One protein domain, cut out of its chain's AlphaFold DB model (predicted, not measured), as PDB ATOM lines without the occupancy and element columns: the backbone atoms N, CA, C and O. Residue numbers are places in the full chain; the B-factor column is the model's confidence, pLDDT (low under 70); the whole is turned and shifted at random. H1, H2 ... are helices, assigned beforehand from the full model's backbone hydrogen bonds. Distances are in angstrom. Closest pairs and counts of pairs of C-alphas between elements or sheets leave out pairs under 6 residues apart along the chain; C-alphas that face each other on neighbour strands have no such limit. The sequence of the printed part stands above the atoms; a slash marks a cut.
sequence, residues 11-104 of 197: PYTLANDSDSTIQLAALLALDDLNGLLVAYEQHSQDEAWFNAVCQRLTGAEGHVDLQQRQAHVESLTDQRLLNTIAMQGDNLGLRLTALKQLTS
ATOM      1  N   PRO A  11     127.364  61.929  66.715       63.84
ATOM      2  CA  PRO A  11     128.087  62.955  67.465       63.84
ATOM      3  C   PRO A  11     127.212  64.188  67.748       63.84
ATOM      4  O   PRO A  11     127.283  64.737  68.839       63.84
ATOM      5  N   TYR A  12     126.294  64.550  66.840       65.12
ATOM      6  CA  TYR A  12     125.356  65.663  67.049       65.12
ATOM      7  C   TYR A  12     124.356  65.413  68.186       65.12
ATOM      8  O   TYR A  12     124.012  66.341  68.905       65.12
ATOM      9  N   THR A  13     123.900  64.169  68.384       73.12
ATOM     10  CA  THR A  13     123.026  63.833  69.523       73.12
ATOM     11  C   THR A  13     123.771  63.821  70.858       73.12
ATOM     12  O   THR A  13     123.169  64.122  71.881       73.12
ATOM     13  N   LEU A  14     125.068  63.496  70.844       78.56
ATOM     14  CA  LEU A  14     125.906  63.421  72.046       78.56
ATOM     15  C   LEU A  14     126.439  64.792  72.496       78.56
ATOM     16  O   LEU A  14     126.789  64.959  73.656       78.56
ATOM     17  N   ALA A  15     126.453  65.795  71.616       70.75
ATOM     18  CA  ALA A  15     126.812  67.173  71.967       70.75
ATOM     19  C   ALA A  15     125.831  67.840  72.960       70.75
ATOM     20  O   ALA A  15     126.155  68.867  73.551       70.75
ATOM     21  N   ASN A  16     124.661  67.229  73.178       79.50
ATOM     22  CA  ASN A  16     123.668  67.631  74.177       79.50
ATOM     23  C   ASN A  16     123.456  66.541  75.249       79.50
ATOM     24  O   ASN A  16     122.384  66.482  75.855       79.50
ATOM     25  N   ASP A  17     124.420  65.633  75.429       84.62
ATOM     26  CA  ASP A  17     124.314  64.576  76.436       84.62
ATOM     27  C   ASP A  17     124.317  65.163  77.858       84.62
ATOM     28  O   ASP A  17     124.927  66.195  78.126       84.62
ATOM     29  N   SER A  18     123.620  64.493  78.773       81.06
ATOM     30  CA  SER A  18     123.621  64.822  80.199       81.06
ATOM     31  C   SER A  18     124.950  64.512  80.893       81.06
ATOM     32  O   SER A  18     125.234  65.081  81.946       81.06
ATOM     33  N   ASP A  19     125.744  63.592  80.341       91.56
ATOM     34  CA  ASP A  19     127.081  63.290  80.841       91.56
ATOM     35  C   ASP A  19     128.094  64.302  80.284       91.56
ATOM     36  O   ASP A  19     128.351  64.350  79.076       91.56
ATOM     37  N   SER A  20     128.704  65.087  81.178       92.69
ATOM     38  CA  SER A  20     129.635  66.162  80.809       92.69
ATOM     39  C   SER A  20     130.860  65.661  80.043       92.69
ATOM     40  O   SER A  20     131.388  66.372  79.189       92.69
ATOM     41  N   THR A  21     131.316  64.434  80.307       94.00
ATOM     42  CA  THR A  21     132.488  63.861  79.636       94.00
ATOM     43  C   THR A  21     132.156  63.426  78.215       94.00
ATOM     44  O   THR A  21     132.941  63.667  77.294       94.00
ATOM     45  N   ILE A  22     130.971  62.840  78.018       93.88
ATOM     46  CA  ILE A  22     130.465  62.449  76.697       93.88
ATOM     47  C   ILE A  22     130.193  63.698  75.860       93.88
ATOM     48  O   ILE A  22     130.588  63.748  74.694       93.88
ATOM     49  N   GLN A  23     129.585  64.715  76.471       95.31
ATOM     50  CA  GLN A  23     129.314  65.990  75.826       95.31
ATOM     51  C   GLN A  23     130.603  66.664  75.344       95.31
ATOM     52  O   GLN A  23     130.721  66.998  74.163       95.31
ATOM     53  N   LEU A  24     131.596  66.800  76.229       96.06
ATOM     54  CA  LEU A  24     132.896  67.376  75.891       96.06
ATOM     55  C   LEU A  24     133.568  66.607  74.747       96.06
ATOM     56  O   LEU A  24     134.016  67.206  73.769       96.06
ATOM     57  N   ALA A  25     133.604  65.274  74.834       95.44
ATOM     58  CA  ALA A  25     134.201  64.434  73.802       95.44
ATOM     59  C   ALA A  25     133.490  64.582  72.447       95.44
ATOM     60  O   ALA A  25     134.150  64.624  71.406       95.44
ATOM     61  N   ALA A  26     132.158  64.687  72.446       94.38
ATOM     62  CA  ALA A  26     131.374  64.894  71.236       94.38
ATOM     63  C   ALA A  26     131.662  66.259  70.594       94.38
ATOM     64  O   ALA A  26     131.917  66.317  69.391       94.38
ATOM     65  N   LEU A  27     131.692  67.335  71.386       96.19
ATOM     66  CA  LEU A  27     132.002  68.689  70.912       96.19
ATOM     67  C   LEU A  27     133.426  68.783  70.346       96.19
ATOM     68  O   LEU A  27     133.630  69.343  69.269       96.19
ATOM     69  N   LEU A  28     134.401  68.158  71.013       95.75
ATOM     70  CA  LEU A  28     135.781  68.083  70.528       95.75
ATOM     71  C   LEU A  28     135.905  67.308  69.212       95.75
ATOM     72  O   LEU A  28     136.656  67.731  68.334       95.75
ATOM     73  N   ALA A  29     135.176  66.196  69.071       94.56
ATOM     74  CA  ALA A  29     135.173  65.379  67.858       94.56
ATOM     75  C   ALA A  29     134.477  66.068  66.672       94.56
ATOM     76  O   ALA A  29     134.821  65.801  65.522       94.56
ATOM     77  N   LEU A  30     133.502  66.938  66.950       94.19
ATOM     78  CA  LEU A  30     132.830  67.774  65.951       94.19
ATOM     79  C   LEU A  30     133.625  69.032  65.579       94.19
ATOM     80  O   LEU A  30     133.263  69.692  64.609       94.19
ATOM     81  N   ASP A  31     134.673  69.353  66.341       93.69
ATOM     82  CA  ASP A  31     135.391  70.631  66.286       93.69
ATOM     83  C   ASP A  31     134.458  71.850  66.425       93.69
ATOM     84  O   ASP A  31     134.665  72.908  65.830       93.69
ATOM     85  N   ASP A  32     133.400  71.692  67.227       94.81
ATOM     86  CA  ASP A  32     132.386  72.719  67.448       94.81
ATOM     87  C   ASP A  32     132.811  73.658  68.584       94.81
ATOM     88  O   ASP A  32     132.416  73.491  69.739       94.81
ATOM     89  N   LEU A  33     133.638  74.657  68.259       95.69
ATOM     90  CA  LEU A  33     134.075  75.665  69.231       95.69
ATOM     91  C   LEU A  33     132.901  76.462  69.811       95.69
ATOM     92  O   LEU A  33     132.931  76.806  70.989       95.69
ATOM     93  N   ASN A  34     131.873  76.755  69.016       95.44
ATOM     94  CA  ASN A  34     130.743  77.534  69.506       95.44
ATOM     95  C   ASN A  34     129.936  76.731  70.537       95.44
ATOM     96  O   ASN A  34     129.657  77.237  71.622       95.44
ATOM     97  N   GLY A  35     129.631  75.465  70.239       95.06
ATOM     98  CA  GLY A  35     129.007  74.554  71.198       95.06
ATOM     99  C   GLY A  35     129.865  74.351  72.448       95.06
ATOM    100  O   GLY A  35     129.345  74.391  73.563       95.06
ATOM    101  N   LEU A  36     131.186  74.224  72.278       96.31
ATOM    102  CA  LEU A  36     132.136  74.112  73.385       96.31
ATOM    103  C   LEU A  36     132.103  75.337  74.307       96.31
ATOM    104  O   LEU A  36     132.065  75.170  75.521       96.31
ATOM    105  N   LEU A  37     132.080  76.552  73.752       95.88
ATOM    106  CA  LEU A  37     132.024  77.793  74.530       95.88
ATOM    107  C   LEU A  37     130.692  77.968  75.260       95.88
ATOM    108  O   LEU A  37     130.691  78.355  76.424       95.88
ATOM    109  N   VAL A  38     129.572  77.640  74.611       95.00
ATOM    110  CA  VAL A  38     128.245  77.705  75.243       95.00
ATOM    111  C   VAL A  38     128.151  76.724  76.413       95.00
ATOM    112  O   VAL A  38     127.681  77.086  77.490       95.00
ATOM    113  N   ALA A  39     128.618  75.487  76.234       95.06
ATOM    114  CA  ALA A  39     128.606  74.498  77.307       95.06
ATOM    115  C   ALA A  39     129.627  74.829  78.414       95.06
ATOM    116  O   ALA A  39     129.352  74.594  79.592       95.06
ATOM    117  N   TYR A  40     130.762  75.453  78.073       96.19
ATOM    118  CA  TYR A  40     131.778  75.874  79.041       96.19
ATOM    119  C   TYR A  40     131.233  76.801  80.134       96.19
ATOM    120  O   TYR A  40     131.675  76.700  81.277       96.19
ATOM    121  N   GLU A  41     130.243  77.650  79.844       92.62
ATOM    122  CA  GLU A  41     129.643  78.540  80.852       92.62
ATOM    123  C   GLU A  41     129.110  77.771  82.077       92.62
ATOM    124  O   GLU A  41     129.197  78.254  83.209       92.62
ATOM    125  N   GLN A  42     128.623  76.544  81.868       93.06
ATOM    126  CA  GLN A  42     128.111  75.660  82.921       93.06
ATOM    127  C   GLN A  42     129.209  74.798  83.568       93.06
ATOM    128  O   GLN A  42     128.994  74.211  84.630       93.06
ATOM    129  N   HIS A  43     130.395  74.752  82.959       93.88
ATOM    130  CA  HIS A  43     131.527  73.909  83.342       93.88
ATOM    131  C   HIS A  43     132.810  74.718  83.590       93.88
ATOM    132  O   HIS A  43     133.911  74.182  83.511       93.88
ATOM    133  N   SER A  44     132.692  76.005  83.928       91.56
ATOM    134  CA  SER A  44     133.841  76.919  84.043       91.56
ATOM    135  C   SER A  44     134.869  76.512  85.107       91.56
ATOM    136  O   SER A  44     136.051  76.835  84.987       91.56
ATOM    137  N   GLN A  45     134.437  75.760  86.124       93.50
ATOM    138  CA  GLN A  45     135.296  75.206  87.176       93.50
ATOM    139  C   GLN A  45     135.922  73.849  86.814       93.50
ATOM    140  O   GLN A  45     136.778  73.364  87.552       93.50
ATOM    141  N   ASP A  46     135.502  73.224  85.714       96.38
ATOM    142  CA  ASP A  46     136.046  71.946  85.268       96.38
ATOM    143  C   ASP A  46     137.314  72.172  84.431       96.38
ATOM    144  O   ASP A  46     137.311  72.813  83.377       96.38
ATOM    145  N   GLU A  47     138.422  71.615  84.912       97.00
ATOM    146  CA  GLU A  47     139.729  71.720  84.271       97.00
ATOM    147  C   GLU A  47     139.768  71.083  82.882       97.00
ATOM    148  O   GLU A  47     140.458  71.591  81.997       97.00
ATOM    149  N   ALA A  48     139.046  69.984  82.650       97.44
ATOM    150  CA  ALA A  48     139.024  69.342  81.338       97.44
ATOM    151  C   ALA A  48     138.389  70.271  80.296       97.44
ATOM    152  O   ALA A  48     138.931  70.451  79.202       97.44
ATOM    153  N   TRP A  49     137.291  70.923  80.676       98.06
ATOM    154  CA  TRP A  49     136.595  71.897  79.847       98.06
ATOM    155  C   TRP A  49     137.422  73.165  79.622       98.06
ATOM    156  O   TRP A  49     137.571  73.602  78.480       98.06
ATOM    157  N   PHE A  50     138.026  73.714  80.678       98.38
ATOM    158  CA  PHE A  50     138.925  74.864  80.567       98.38
ATOM    159  C   PHE A  50     140.077  74.592  79.588       98.38
ATOM    160  O   PHE A  50     140.340  75.394  78.688       98.38
ATOM    161  N   ASN A  51     140.744  73.443  79.731       97.88
ATOM    162  CA  ASN A  51     141.871  73.067  78.880       97.88
ATOM    163  C   ASN A  51     141.443  72.864  77.423       97.88
ATOM    164  O   ASN A  51     142.122  73.354  76.521       97.88
ATOM    165  N   ALA A  52     140.303  72.210  77.190       97.75
ATOM    166  CA  ALA A  52     139.739  72.022  75.857       97.75
ATOM    167  C   ALA A  52     139.449  73.360  75.155       97.75
ATOM    168  O   ALA A  52     139.881  73.579  74.020       97.75
ATOM    169  N   VAL A  53     138.770  74.284  75.845       98.06
ATOM    170  CA  VAL A  53     138.481  75.626  75.317       98.06
ATOM    171  C   VAL A  53     139.774  76.386  75.037       98.06
ATOM    172  O   VAL A  53     139.926  76.961  73.956       98.06
ATOM    173  N   CYS A  54     140.739  76.348  75.961       97.75
ATOM    174  CA  CYS A  54     142.047  76.973  75.766       97.75
ATOM    175  C   CYS A  54     142.748  76.440  74.520       97.75
ATOM    176  O   CYS A  54     143.212  77.229  73.701       97.75
ATOM    177  N   GLN A  55     142.823  75.119  74.355       97.62
ATOM    178  CA  GLN A  55     143.507  74.496  73.221       97.62
ATOM    179  C   GLN A  55     142.878  74.902  71.887       97.62
ATOM    180  O   GLN A  55     143.609  75.228  70.949       97.62
ATOM    181  N   ARG A  56     141.541  74.958  71.820       97.44
ATOM    182  CA  ARG A  56     140.823  75.409  70.623       97.44
ATOM    183  C   ARG A  56     141.031  76.899  70.352       97.44
ATOM    184  O   ARG A  56     141.411  77.263  69.245       97.44
ATOM    185  N   LEU A  57     140.865  77.773  71.348       97.81
ATOM    186  CA  LEU A  57     141.035  79.222  71.159       97.81
ATOM    187  C   LEU A  57     142.483  79.611  70.839       97.81
ATOM    188  O   LEU A  57     142.722  80.445  69.965       97.81
ATOM    189  N   THR A  58     143.466  78.985  71.487       97.88
ATOM    190  CA  THR A  58     144.893  79.249  71.236       97.88
ATOM    191  C   THR A  58     145.399  78.692  69.911       97.88
ATOM    192  O   THR A  58     146.475  79.100  69.482       97.88
ATOM    193  N   GLY A  59     144.637  77.810  69.254       96.81
ATOM    194  CA  GLY A  59     145.053  77.134  68.023       96.81
ATOM    195  C   GLY A  59     146.055  76.008  68.256       96.81
ATOM    196  O   GLY A  59     146.688  75.551  67.309       96.81
ATOM    197  N   ALA A  60     146.221  75.569  69.508       96.69
ATOM    198  CA  ALA A  60     147.042  74.409  69.837       96.69
ATOM    199  C   ALA A  60     146.424  73.113  69.289       96.69
ATOM    200  O   ALA A  60     147.145  72.204  68.886       96.69
ATOM    201  N   GLU A  61     145.093  73.052  69.245       96.12
ATOM    202  CA  GLU A  61     144.342  71.964  68.636       96.12
ATOM    203  C   GLU A  61     143.092  72.477  67.904       96.12
ATOM    204  O   GLU A  61     142.659  73.613  68.105       96.12
ATOM    205  N   GLY A  62     142.470  71.602  67.113       92.75
ATOM    206  CA  GLY A  62     141.294  71.916  66.302       92.75
ATOM    207  C   GLY A  62     141.645  72.554  64.961       92.75
ATOM    208  O   GLY A  62     142.814  72.714  64.599       92.75
ATOM    209  N   HIS A  63     140.612  72.886  64.197       94.44
ATOM    210  CA  HIS A  63     140.711  73.402  62.831       94.44
ATOM    211  C   HIS A  63     139.939  74.710  62.622       94.44
ATOM    212  O   HIS A  63     139.866  75.206  61.497       94.44
ATOM    213  N   VAL A  64     139.417  75.295  63.700       93.81
ATOM    214  CA  VAL A  64     138.761  76.603  63.674       93.81
ATOM    215  C   VAL A  64     139.743  77.681  63.222       93.81
ATOM    216  O   VAL A  64     140.840  77.848  63.775       93.81
ATOM    217  N   ASP A  65     139.345  78.434  62.199       95.25
ATOM    218  CA  ASP A  65     140.194  79.463  61.620       95.25
ATOM    219  C   ASP A  65     140.470  80.613  62.605       95.25
ATOM    220  O   ASP A  65     139.770  80.837  63.596       95.25
ATOM    221  N   LEU A  66     141.547  81.353  62.341       95.81
ATOM    222  CA  LEU A  66     141.987  82.443  63.209       95.81
ATOM    223  C   LEU A  66     140.926  83.542  63.365       95.81
ATOM    224  O   LEU A  66     140.824  84.122  64.444       95.81
ATOM    225  N   GLN A  67     140.168  83.849  62.313       95.81
ATOM    226  CA  GLN A  67     139.196  84.940  62.332       95.81
ATOM    227  C   GLN A  67     138.026  84.599  63.260       95.81
ATOM    228  O   GLN A  67     137.623  85.431  64.073       95.81
ATOM    229  N   GLN A  68     137.527  83.365  63.195       95.62
ATOM    230  CA  GLN A  68     136.499  82.860  64.101       95.62
ATOM    231  C   GLN A  68     136.998  82.834  65.548       95.62
ATOM    232  O   GLN A  68     136.316  83.333  66.444       95.62
ATOM    233  N   ARG A  69     138.220  82.338  65.785       97.44
ATOM    234  CA  ARG A  69     138.829  82.358  67.126       97.44
ATOM    235  C   ARG A  69     138.947  83.783  67.670       97.44
ATOM    236  O   ARG A  69     138.583  84.021  68.817       97.44
ATOM    237  N   GLN A  70     139.396  84.739  66.856       96.75
ATOM    238  CA  GLN A  70     139.484  86.149  67.247       96.75
ATOM    239  C   GLN A  70     138.120  86.731  67.624       96.75
ATOM    240  O   GLN A  70     138.025  87.357  68.676       96.75
ATOM    241  N   ALA A  71     137.073  86.467  66.836       96.12
ATOM    242  CA  ALA A  71     135.722  86.940  67.135       96.12
ATOM    243  C   ALA A  71     135.213  86.428  68.493       96.12
ATOM    244  O   ALA A  71     134.644  87.192  69.268       96.12
ATOM    245  N   HIS A  72     135.475  85.159  68.827       96.94
ATOM    246  CA  HIS A  72     135.130  84.626  70.146       96.94
ATOM    247  C   HIS A  72     135.919  85.301  71.269       96.94
ATOM    248  O   HIS A  72     135.333  85.686  72.282       96.94
ATOM    249  N   VAL A  73     137.230  85.492  71.081       97.50
ATOM    250  CA  VAL A  73     138.078  86.161  72.077       97.50
ATOM    251  C   VAL A  73     137.623  87.596  72.322       97.50
ATOM    252  O   VAL A  73     137.643  88.014  73.469       97.50
ATOM    253  N   GLU A  74     137.179  88.340  71.307       96.81
ATOM    254  CA  GLU A  74     136.671  89.720  71.450       96.81
ATOM    255  C   GLU A  74     135.427  89.844  72.342       96.81
ATOM    256  O   GLU A  74     135.177  90.916  72.888       96.81
ATOM    257  N   SER A  75     134.652  88.768  72.486       95.38
ATOM    258  CA  SER A  75     133.465  88.719  73.352       95.38
ATOM    259  C   SER A  75     133.705  88.057  74.713       95.38
ATOM    260  O   SER A  75     132.781  87.955  75.520       95.38
ATOM    261  N   LEU A  76     134.918  87.566  74.966       96.31
ATOM    262  CA  LEU A  76     135.213  86.716  76.112       96.31
ATOM    263  C   LEU A  76     135.430  87.538  77.388       96.31
ATOM    264  O   LEU A  76     136.216  88.479  77.408       96.31
ATOM    265  N   THR A  77     134.788  87.138  78.484       95.62
ATOM    266  CA  THR A  77     134.892  87.829  79.784       95.62
ATOM    267  C   THR A  77     135.689  87.049  80.829       95.62
ATOM    268  O   THR A  77     136.160  87.635  81.810       95.62
ATOM    269  N   ASP A  78     135.878  85.746  80.617       97.19
ATOM    270  CA  ASP A  78     136.622  84.874  81.520       97.19
ATOM    271  C   ASP A  78     138.111  85.257  81.546       97.19
ATOM    272  O   ASP A  78     138.862  85.033  80.591       97.19
ATOM    273  N   GLN A  79     138.542  85.836  82.668       97.56
ATOM    274  CA  GLN A  79     139.909  86.325  82.853       97.56
ATOM    275  C   GLN A  79     140.949  85.200  82.812       97.56
ATOM    276  O   GLN A  79     142.072  85.416  82.354       97.56
ATOM    277  N   ARG A  80     140.584  83.984  83.236       97.25
ATOM    278  CA  ARG A  80     141.482  82.831  83.226       97.25
ATOM    279  C   ARG A  80     141.758  82.397  81.789       97.25
ATOM    280  O   ARG A  80     142.920  82.229  81.418       97.25
ATOM    281  N   LEU A  81     140.710  82.291  80.968       98.12
ATOM    282  CA  LEU A  81     140.857  82.002  79.541       98.12
ATOM    283  C   LEU A  81     141.637  83.116  78.827       98.12
ATOM    284  O   LEU A  81     142.595  82.828  78.109       98.12
ATOM    285  N   LEU A  82     141.283  84.386  79.055       98.56
ATOM    286  CA  LEU A  82     141.976  85.535  78.460       98.56
ATOM    287  C   LEU A  82     143.476  85.534  78.788       98.56
ATOM    288  O   LEU A  82     144.303  85.747  77.897       98.56
ATOM    289  N   ASN A  83     143.848  85.245  80.037       98.31
ATOM    290  CA  ASN A  83     145.248  85.195  80.449       98.31
ATOM    291  C   ASN A  83     146.001  84.077  79.705       98.31
ATOM    292  O   ASN A  83     147.061  84.321  79.113       98.31
ATOM    293  N   THR A  84     145.424  82.872  79.640       98.38
ATOM    294  CA  THR A  84     146.018  81.747  78.904       98.38
ATOM    295  C   THR A  84     146.158  82.049  77.414       98.38
ATOM    296  O   THR A  84     147.218  81.794  76.839       98.38
ATOM    297  N   ILE A  85     145.157  82.669  76.790       98.56
ATOM    298  CA  ILE A  85     145.199  83.030  75.367       98.56
ATOM    299  C   ILE A  85     146.276  84.082  75.097       98.56
ATOM    300  O   ILE A  85     147.061  83.922  74.159       98.56
ATOM    301  N   ALA A  86     146.380  85.115  75.937       98.56
ATOM    302  CA  ALA A  86     147.448  86.108  75.838       98.56
ATOM    303  C   ALA A  86     148.840  85.458  75.948       98.56
ATOM    304  O   ALA A  86     149.758  85.811  75.199       98.56
ATOM    305  N   MET A  87     148.982  84.467  76.832       98.38
ATOM    306  CA  MET A  87     150.243  83.778  77.107       98.38
ATOM    307  C   MET A  87     150.642  82.763  76.026       98.38
ATOM    308  O   MET A  87     151.830  82.623  75.713       98.38
ATOM    309  N   GLN A  88     149.674  82.044  75.455       97.94
ATOM    310  CA  GLN A  88     149.927  80.820  74.687       97.94
ATOM    311  C   GLN A  88     149.382  80.837  73.257       97.94
ATOM    312  O   GLN A  88     149.802  79.990  72.477       97.94
ATOM    313  N   GLY A  89     148.548  81.809  72.870       97.69
ATOM    314  CA  GLY A  89     147.969  81.878  71.525       97.69
ATOM    315  C   GLY A  89     149.005  81.752  70.400       97.69
ATOM    316  O   GLY A  89     150.105  82.299  70.485       97.69
ATOM    317  N   ASP A  90     148.670  81.040  69.333       97.25
ATOM    318  CA  ASP A  90     149.533  80.842  68.162       97.25
ATOM    319  C   ASP A  90     149.775  82.130  67.348       97.25
ATOM    320  O   ASP A  90     150.781  82.260  66.649       97.25
ATOM    321  N   ASN A  91     148.880  83.111  67.468       97.75
ATOM    322  CA  ASN A  91     148.903  84.351  66.704       97.75
ATOM    323  C   ASN A  91     149.079  85.602  67.585       97.75
ATOM    324  O   ASN A  91     148.421  85.763  68.612       97.75
ATOM    325  N   LEU A  92     149.917  86.550  67.142       97.75
ATOM    326  CA  LEU A  92     150.150  87.817  67.853       97.75
ATOM    327  C   LEU A  92     148.871  88.649  68.028       97.75
ATOM    328  O   LEU A  92     148.640  89.182  69.110       97.75
ATOM    329  N   GLY A  93     148.049  88.770  66.983       97.06
ATOM    330  CA  GLY A  93     146.797  89.524  67.038       97.06
ATOM    331  C   GLY A  93     145.856  88.953  68.092       97.06
ATOM    332  O   GLY A  93     145.381  89.694  68.944       97.06
ATOM    333  N   LEU A  94     145.699  87.627  68.110       97.19
ATOM    334  CA  LEU A  94     144.908  86.919  69.118       97.19
ATOM    335  C   LEU A  94     145.405  87.210  70.546       97.19
ATOM    336  O   LEU A  94     144.615  87.571  71.418       97.19
ATOM    337  N   ARG A  95     146.725  87.126  70.773       98.56
ATOM    338  CA  ARG A  95     147.328  87.425  72.083       98.56
ATOM    339  C   ARG A  95     147.054  88.855  72.536       98.56
ATOM    340  O   ARG A  95     146.724  89.081  73.695       98.56
ATOM    341  N   LEU A  96     147.200  89.826  71.633       98.25
ATOM    342  CA  LEU A  96     146.968  91.236  71.945       98.25
ATOM    343  C   LEU A  96     145.484  91.536  72.181       98.25
ATOM    344  O   LEU A  96     145.171  92.355  73.043       98.25
ATOM    345  N   THR A  97     144.574  90.879  71.461       97.88
ATOM    346  CA  THR A  97     143.127  90.982  71.704       97.88
ATOM    347  C   THR A  97     142.766  90.471  73.096       97.88
ATOM    348  O   THR A  97     142.033  91.148  73.815       97.88
ATOM    349  N   ALA A  98     143.329  89.337  73.517       98.50
ATOM    350  CA  ALA A  98     143.115  88.823  74.866       98.50
ATOM    351  C   ALA A  98     143.730  89.742  75.939       98.50
ATOM    352  O   ALA A  98     143.057  90.105  76.902       98.50
ATOM    353  N   LEU A  99     144.969  90.212  75.736       98.56
ATOM    354  CA  LEU A  99     145.646  91.131  76.661       98.56
ATOM    355  C   LEU A  99     144.839  92.415  76.908       98.56
ATOM    356  O   LEU A  99     144.792  92.905  78.033       98.56
ATOM    357  N   LYS A 100     144.210  92.973  75.866       97.75
ATOM    358  CA  LYS A 100     143.407  94.202  75.972       97.75
ATOM    359  C   LYS A 100     142.191  94.062  76.889       97.75
ATOM    360  O   LYS A 100     141.721  95.085  77.374       97.75
ATOM    361  N   GLN A 101     141.695  92.845  77.091       97.81
ATOM    362  CA  GLN A 101     140.507  92.556  77.896       97.81
ATOM    363  C   GLN A 101     140.838  92.095  79.319       97.81
ATOM    364  O   GLN A 101     139.933  91.973  80.143       97.81
ATOM    365  N   LEU A 102     142.120  91.867  79.627       98.12
ATOM    366  CA  LEU A 102     142.553  91.623  80.999       98.12
ATOM    367  C   LEU A 102     142.338  92.874  81.847       98.12
ATOM    368  O   LEU A 102     142.732  93.971  81.442       98.12
ATOM    369  N   THR A 103     141.757  92.696  83.031       97.06
ATOM    370  CA  THR A 103     141.417  93.806  83.937       97.06
ATOM    371  C   THR A 103     142.271  93.856  85.198       97.06
ATOM    372  O   THR A 103     142.272  94.873  85.888       97.06
ATOM    373  N   SER A 104     142.960  92.765  85.534       96.88
ATOM    374  CA  SER A 104     143.806  92.693  86.723       96.88
ATOM    375  C   SER A 104     145.221  93.159  86.418       96.88
ATOM    376  O   SER A 104     145.851  92.728  85.451       96.88
TER     377      SER A 104
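This is residues 11 to 104 of the 197 residues of an uncharacterized protein of Halomonas axialensis (UniProt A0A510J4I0). Seven short helices follow one another in a compact zigzag stack, with H4 in the middle, H2 and H3 on one side of it and H5, H6 and H7 on the other. H2, H3 and H4 run back and forth side by side, H6 and H7 fold back on each other as a hairpin, and tiny H1 caps the H2 end. The printed part has 94 residues, with helices H1 to H7 in chain order and no named strand; its class is all helix. The radius of gyration of the C-alphas is 12.8 A, and the spans are 36 by 26 by 18 A.

H4, residues 47 to 58, is the longest helix at 15.9 A and begins at C-alpha 47 (139.729, 71.720, 84.271). Before it come H1, residues 11 to 14, beginning at C-alpha 11 (128.087, 62.955, 67.465), H2, residues 20 to 30, 15.3 A long, and H3, residues 33 to 40. After it come H5, residues 66 to 74, H6, residues 79 to 88, 14.0 A long, and H7, residues 92 to 101, 14.7 A long, ending at C-alpha 101 (140.507, 92.556, 77.896).

H4 is the hub, touching H3, H5 and H6. H3 and H4 form a hairpin at a shallow tilt of 29 degrees, their closest C-alphas, Tyr 40 and Trp 49, 6.3 A apart. H2 and H3 form another at 10 degrees, with Leu 27 and Leu 36 closest, their C-alphas 6.0 A apart. H1 touches H2, the C-alphas of Pro 11 and Ala 26 being closest at 5.4 A. H4 touches H6 at a steep tilt of 50 degrees, with the C-alphas of Thr 58 and Ile 85 closest at 5.6 A. With residues 57 to 58 alone, H4 only just touches H5, with 3 pairs of C-alphas within 8 A, the closest being Leu 57 and Arg 69 at 5.6 A. H6 and H7 form a hairpin, the C-alphas of Ala 86 and Arg 95 closest at 4.0 A. H5 and H7 touch and run the same way at 10 degrees, with the C-alphas of Gln 70 and Leu 94 closest at 5.8 A. H2 and H7 are apart. Every O i to N i+4 pair is within hydrogen-bond range in H2, H3, H4, H5 and H6, while H7 has 5 of 6 and H1 is too short for such a pair.

The C-alphas farthest apart, Thr 13 and Ser 104, are 39.5 A apart. The printed part has no cut, and no link is long. Mean pLDDT of the printed part is 94.5, with residues 11 to 12 under 70.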